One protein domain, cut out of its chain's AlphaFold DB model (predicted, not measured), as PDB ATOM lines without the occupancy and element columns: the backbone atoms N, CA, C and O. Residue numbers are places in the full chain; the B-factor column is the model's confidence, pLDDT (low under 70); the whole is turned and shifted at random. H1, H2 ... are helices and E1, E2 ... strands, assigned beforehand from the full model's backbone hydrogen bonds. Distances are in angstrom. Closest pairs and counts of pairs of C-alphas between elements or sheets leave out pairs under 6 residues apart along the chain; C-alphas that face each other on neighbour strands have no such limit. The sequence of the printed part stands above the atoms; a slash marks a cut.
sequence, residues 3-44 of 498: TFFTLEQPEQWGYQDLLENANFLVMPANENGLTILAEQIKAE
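This is residues 3 to 44 of the 498 residues of the protein "DUF4384 domain-containing protein" of Thiotrichaceae bacterium (UniProt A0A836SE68). A small ribbon of two parallel strands, E1 and E2, stands in the middle, with the short helix H1 on one side of it and the longer helix H2 on the other. H2 packs near the ribbon with its first part, and its far end, residues 38 to 43, sticks out with residue 44. The printed part has 42 residues, with two named strands and two named helices in the order E1, H1, E2, H2; the class is mixed, helices and strands. It is compact, with a radius of gyration of the C-alphas of 10.4 A, and spans 28 by 20 by 12 A.

Strand E2, residues 24 to 28, measures 12.9 A from first to last C-alpha. Strand E1, residues 3 to 6, measures 9.9 A and begins at C-alpha 3 (-17.201, 10.952, 0.161). Helix H1, residues 16 to 21, measures 8.5 A and begins at C-alpha 16 (-13.538, 20.499, -5.914). Helix H2, residues 31 to 43, measures 18.2 A and ends at C-alpha 43 (-6.267, -0.158, -1.105).

E1 and E2 are parallel neighbours, 36 degrees between their directions; N 4 and O 25 are 2.8 A apart and N 27 and O 4 2.9 A, both within hydrogen-bond range. E1, H1 and E2 form a strand-helix-strand unit, two parallel neighbour strands with a helix between them in the chain, and its crossover is right-handed. The closest C-alphas of H1 and E2, those of Gln 16 and Val 26, are 6.7 A apart. Those of E2 and H2, Met 27 and Gly 33, are 5.4 A apart. E1 and H2 are only just apart, their closest C-alphas at 8.0 A. H1 and H2 are apart. In H1 and H2 every O i to N i+4 pair is within hydrogen-bond range.

The two C-alphas farthest apart, those of Gly 14 and Lys 42, are 28.5 A apart. The printed part has no cut. The links H1 to E2 and E2 to H2 are tight, and E1 to H1 is short. The mean pLDDT of the printed part is 77.9, with residues 10 to 12 and 14 to 17 under 70.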
ATOM      1  N   THR A   3     -17.090  11.007   1.631       81.88
ATOM      2  CA  THR A   3     -17.201  10.952   0.161       81.88
ATOM      3  C   THR A   3     -18.432  11.726  -0.286       81.88
ATOM      4  O   THR A   3     -19.516  11.529   0.261       81.88
ATOM      5  N   PHE A   4     -18.264  12.607  -1.266       80.94
ATOM      6  CA  PHE A   4     -19.331  13.380  -1.885       80.94
ATOM      7  C   PHE A   4     -19.538  12.893  -3.321       80.94
ATOM      8  O   PHE A   4     -18.630  12.976  -4.145       80.94
ATOM      9  N   PHE A   5     -20.732  12.379  -3.610       80.50
ATOM     10  CA  PHE A   5     -21.117  11.958  -4.953       80.50
ATOM     11  C   PHE A   5     -21.865  13.079  -5.669       80.50
ATOM     12  O   PHE A   5     -22.842  13.605  -5.137       80.50
ATOM     13  N   THR A   6     -21.442  13.411  -6.886       76.31
ATOM     14  CA  THR A   6     -22.060  14.460  -7.708       76.31
ATOM     15  C   THR A   6     -22.421  13.946  -9.095       76.31
ATOM     16  O   THR A   6     -21.707  13.138  -9.679       76.31
ATOM     17  N   LEU A   7     -23.553  14.398  -9.636       74.50
ATOM     18  CA  LEU A   7     -23.950  14.099 -11.018       74.50
ATOM     19  C   LEU A   7     -23.159  14.938 -12.037       74.50
ATOM     20  O   LEU A   7     -23.250  14.696 -13.239       74.50
ATOM     21  N   GLU A   8     -22.410  15.939 -11.577       72.94
ATOM     22  CA  GLU A   8     -21.536  16.735 -12.431       72.94
ATOM     23  C   GLU A   8     -20.330  15.925 -12.893       72.94
ATOM     24  O   GLU A   8     -19.766  15.134 -12.137       72.94
ATOM     25  N   GLN A   9     -19.922  16.155 -14.139       70.94
ATOM     26  CA  GLN A   9     -18.725  15.525 -14.679       70.94
ATOM     27  C   GLN A   9     -17.478  16.127 -14.006       70.94
ATOM     28  O   GLN A   9     -17.501  17.327 -13.711       70.94
ATOM     29  N   PRO A  10     -16.409  15.342 -13.767       68.44
ATOM     30  CA  PRO A  10     -15.197  15.803 -13.083       68.44
ATOM     31  C   PRO A  10     -14.601  17.106 -13.626       68.44
ATOM     32  O   PRO A  10     -14.059  17.917 -12.881       68.44
ATOM     33  N   GLU A  11     -14.749  17.353 -14.924       66.31
ATOM     34  CA  GLU A  11     -14.229  18.536 -15.609       66.31
ATOM     35  C   GLU A  11     -15.010  19.820 -15.274       66.31
ATOM     36  O   GLU A  11     -14.530  20.919 -15.543       66.31
ATOM     37  N   GLN A  12     -16.211  19.692 -14.702       66.25
ATOM     38  CA  GLN A  12     -17.119  20.796 -14.372       66.25
ATOM     39  C   GLN A  12     -17.098  21.162 -12.881       66.25
ATOM     40  O   GLN A  12     -17.797  22.088 -12.473       66.25
ATOM     41  N   TRP A  13     -16.295  20.477 -12.058       70.25
ATOM     42  CA  TRP A  13     -16.245  20.728 -10.618       70.25
ATOM     43  C   TRP A  13     -15.487  22.025 -10.298       70.25
ATOM     44  O   TRP A  13     -14.271  22.038 -10.110       70.25
ATOM     45  N   GLY A  14     -16.219  23.135 -10.192       65.69
ATOM     46  CA  GLY A  14     -15.666  24.426  -9.753       65.69
ATOM     47  C   GLY A  14     -15.381  24.509  -8.246       65.69
ATOM     48  O   GLY A  14     -14.639  25.378  -7.803       65.69
ATOM     49  N   TYR A  15     -15.952  23.598  -7.456       65.56
ATOM     50  CA  TYR A  15     -15.880  23.566  -5.990       65.56
ATOM     51  C   TYR A  15     -15.021  22.414  -5.448       65.56
ATOM     52  O   TYR A  15     -14.985  22.205  -4.234       65.56
ATOM     53  N   GLN A  16     -14.350  21.651  -6.320       69.44
ATOM     54  CA  GLN A  16     -13.538  20.499  -5.914       69.44
ATOM     55  C   GLN A  16     -12.489  20.907  -4.878       69.44
ATOM     56  O   GLN A  16     -12.444  20.312  -3.808       69.44
ATOM     57  N   ASP A  17     -11.742  21.979  -5.147       66.81
ATOM     58  CA  ASP A  17     -10.675  22.459  -4.263       66.81
ATOM     59  C   ASP A  17     -11.219  22.842  -2.867       66.81
ATOM     60  O   ASP A  17     -10.586  22.584  -1.847       66.81
ATOM     61  N   LEU A  18     -12.437  23.399  -2.791       76.19
ATOM     62  CA  LEU A  18     -13.104  23.738  -1.524       76.19
ATOM     63  C   LEU A  18     -13.524  22.490  -0.737       76.19
ATOM     64  O   LEU A  18     -13.352  22.441   0.482       76.19
ATOM     65  N   LEU A  19     -14.078  21.486  -1.421       77.25
ATOM     66  CA  LEU A  19     -14.511  20.236  -0.793       77.25
ATOM     67  C   LEU A  19     -13.321  19.366  -0.372       77.25
ATOM     68  O   LEU A  19     -13.342  18.798   0.721       77.25
ATOM     69  N   GLU A  20     -12.265  19.314  -1.181       75.06
ATOM     70  CA  GLU A  20     -11.020  18.623  -0.840       75.06
ATOM     71  C   GLU A  20     -10.364  19.251   0.398       75.06
ATOM     72  O   GLU A  20     -10.012  18.526   1.331       75.06
ATOM     73  N   ASN A  21     -10.326  20.588   0.488       75.88
ATOM     74  CA  ASN A  21      -9.876  21.301   1.694       75.88
ATOM     75  C   ASN A  21     -10.733  20.987   2.936       75.88
ATOM     76  O   ASN A  21     -10.239  21.019   4.062       75.88
ATOM     77  N   ALA A  22     -12.010  20.643   2.748       80.62
ATOM     78  CA  ALA A  22     -12.917  20.214   3.811       80.62
ATOM     79  C   ALA A  22     -12.852  18.695   4.107       80.62
ATOM     80  O   ALA A  22     -13.732  18.163   4.793       80.62
ATOM     81  N   ASN A  23     -11.818  17.988   3.629       80.75
ATOM     82  CA  ASN A  23     -11.628  16.535   3.761       80.75
ATOM     83  C   ASN A  23     -12.745  15.686   3.115       80.75
ATOM     84  O   ASN A  23     -13.068  14.588   3.604       80.75
ATOM     85  N   PHE A  24     -13.331  16.182   2.020       81.75
ATOM     86  CA  PHE A  24     -14.234  15.413   1.169       81.75
ATOM     87  C   PHE A  24     -13.523  14.865  -0.067       81.75
ATOM     88  O   PHE A  24     -12.784  15.562  -0.752       81.75
ATOM     89  N   LEU A  25     -13.829  13.612  -0.387       82.00
ATOM     90  CA  LEU A  25     -13.479  12.968  -1.643       82.00
ATOM     91  C   LEU A  25     -14.628  13.144  -2.628       82.00
ATOM     92  O   LEU A  25     -15.706  12.589  -2.412       82.00
ATOM     93  N   VAL A  26     -14.414  13.917  -3.688       80.44
ATOM     94  CA  VAL A  26     -15.437  14.161  -4.711       80.44
ATOM     95  C   VAL A  26     -15.383  13.052  -5.762       80.44
ATOM     96  O   VAL A  26     -14.319  12.738  -6.295       80.44
ATOM     97  N   MET A  27     -16.528  12.432  -6.043       78.44
ATOM     98  CA  MET A  27     -16.662  11.363  -7.034       78.44
ATOM     99  C   MET A  27     -17.903  11.555  -7.909       78.44
ATOM    100  O   MET A  27     -18.924  12.048  -7.422       78.44
ATOM    101  N   PRO A  28     -17.874  11.124  -9.181       79.56
ATOM    102  CA  PRO A  28     -19.073  11.121  -9.997       79.56
ATOM    103  C   PRO A  28     -20.063  10.073  -9.473       79.56
ATOM    104  O   PRO A  28     -19.690   8.958  -9.105       79.56
ATOM    105  N   ALA A  29     -21.344  10.423  -9.459       80.31
ATOM    106  CA  ALA A  29     -22.460   9.576  -9.049       80.31
ATOM    107  C   ALA A  29     -22.827   8.571 -10.158       80.31
ATOM    108  O   ALA A  29     -23.952   8.544 -10.654       80.31
ATOM    109  N   ASN A  30     -21.850   7.769 -10.578       74.75
ATOM    110  CA  ASN A  30     -21.996   6.718 -11.578       74.75
ATOM    111  C   ASN A  30     -21.265   5.438 -11.135       74.75
ATOM    112  O   ASN A  30     -20.576   5.407 -10.114       74.75
ATOM    113  N   GLU A  31     -21.437   4.367 -11.907       75.94
ATOM    114  CA  GLU A  31     -20.825   3.064 -11.626       75.94
ATOM    115  C   GLU A  31     -19.298   3.158 -11.512       75.94
ATOM    116  O   GLU A  31     -18.719   2.599 -10.589       75.94
ATOM    117  N   ASN A  32     -18.652   3.941 -12.380       77.94
ATOM    118  CA  ASN A  32     -17.204   4.142 -12.345       77.94
ATOM    119  C   ASN A  32     -16.741   4.804 -11.035       77.94
ATOM    120  O   ASN A  32     -15.769   4.357 -10.430       77.94
ATOM    121  N   GLY A  33     -17.453   5.830 -10.557       80.69
ATOM    122  CA  GLY A  33     -17.175   6.473  -9.272       80.69
ATOM    123  C   GLY A  33     -17.321   5.512  -8.093       80.69
ATOM    124  O   GLY A  33     -16.463   5.485  -7.215       80.69
ATOM    125  N   LEU A  34     -18.354   4.667  -8.092       82.69
ATOM    126  CA  LEU A  34     -18.531   3.641  -7.057       82.69
ATOM    127  C   LEU A  34     -17.442   2.564  -7.099       82.69
ATOM    128  O   LEU A  34     -16.933   2.183  -6.044       82.69
ATOM    129  N   THR A  35     -17.056   2.100  -8.289       83.88
ATOM    130  CA  THR A  35     -15.970   1.123  -8.453       83.88
ATOM    131  C   THR A  35     -14.648   1.691  -7.946       83.88
ATOM    132  O   THR A  35     -13.972   1.041  -7.152       83.88
ATOM    133  N   ILE A  36     -14.324   2.938  -8.301       84.56
ATOM    134  CA  ILE A  36     -13.120   3.626  -7.814       84.56
ATOM    135  C   ILE A  36     -13.153   3.786  -6.291       84.56
ATOM    136  O   ILE A  36     -12.143   3.535  -5.635       84.56
ATOM    137  N   LEU A  37     -14.299   4.151  -5.701       85.81
ATOM    138  CA  LEU A  37     -14.433   4.201  -4.242       85.81
ATOM    139  C   LEU A  37     -14.157   2.835  -3.610       85.81
ATOM    140  O   LEU A  37     -13.419   2.751  -2.628       85.81
ATOM    141  N   ALA A  38     -14.735   1.769  -4.163       86.19
ATOM    142  CA  ALA A  38     -14.548   0.414  -3.657       86.19
ATOM    143  C   ALA A  38     -13.075  -0.027  -3.735       86.19
ATOM    144  O   ALA A  38     -12.550  -0.608  -2.779       86.19
ATOM    145  N   GLU A  39     -12.387   0.289  -4.833       86.50
ATOM    146  CA  GLU A  39     -10.955   0.024  -5.004       86.50
ATOM    147  C   GLU A  39     -10.094   0.817  -4.015       86.50
ATOM    148  O   GLU A  39      -9.172   0.260  -3.416       86.50
ATOM    149  N   GLN A  40     -10.417   2.090  -3.786       85.81
ATOM    150  CA  GLN A  40      -9.698   2.958  -2.850       85.81
ATOM    151  C   GLN A  40      -9.862   2.531  -1.391       85.81
ATOM    152  O   GLN A  40      -8.873   2.486  -0.654       85.81
ATOM    153  N   ILE A  41     -11.079   2.139  -0.996       86.25
ATOM    154  CA  ILE A  41     -11.348   1.546   0.321       86.25
ATOM    155  C   ILE A  41     -10.498   0.287   0.505       86.25
ATOM    156  O   ILE A  41      -9.855   0.126   1.540       86.25
ATOM    157  N   LYS A  42     -10.451  -0.586  -0.508       87.25
ATOM    158  CA  LYS A  42      -9.667  -1.827  -0.459       87.25
ATOM    159  C   LYS A  42      -8.157  -1.573  -0.403       87.25
ATOM    160  O   LYS A  42      -7.435  -2.357   0.206       87.25
ATOM    161  N   ALA A  43      -7.680  -0.516  -1.054       84.50
ATOM    162  CA  ALA A  43      -6.267  -0.158  -1.105       84.50
ATOM    163  C   ALA A  43      -5.796   0.699   0.087       84.50
ATOM    164  O   ALA A  43      -4.613   1.033   0.129       84.50
ATOM    165  N   GLU A  44      -6.695   1.091   1.002       82.06
ATOM    166  CA  GLU A  44      -6.448   2.067   2.082       82.06
ATOM    167  C   GLU A  44      -5.817   3.378   1.572       82.06
ATOM    168  O   GLU A  44      -5.043   4.047   2.262       82.06
TER     169      GLU A  44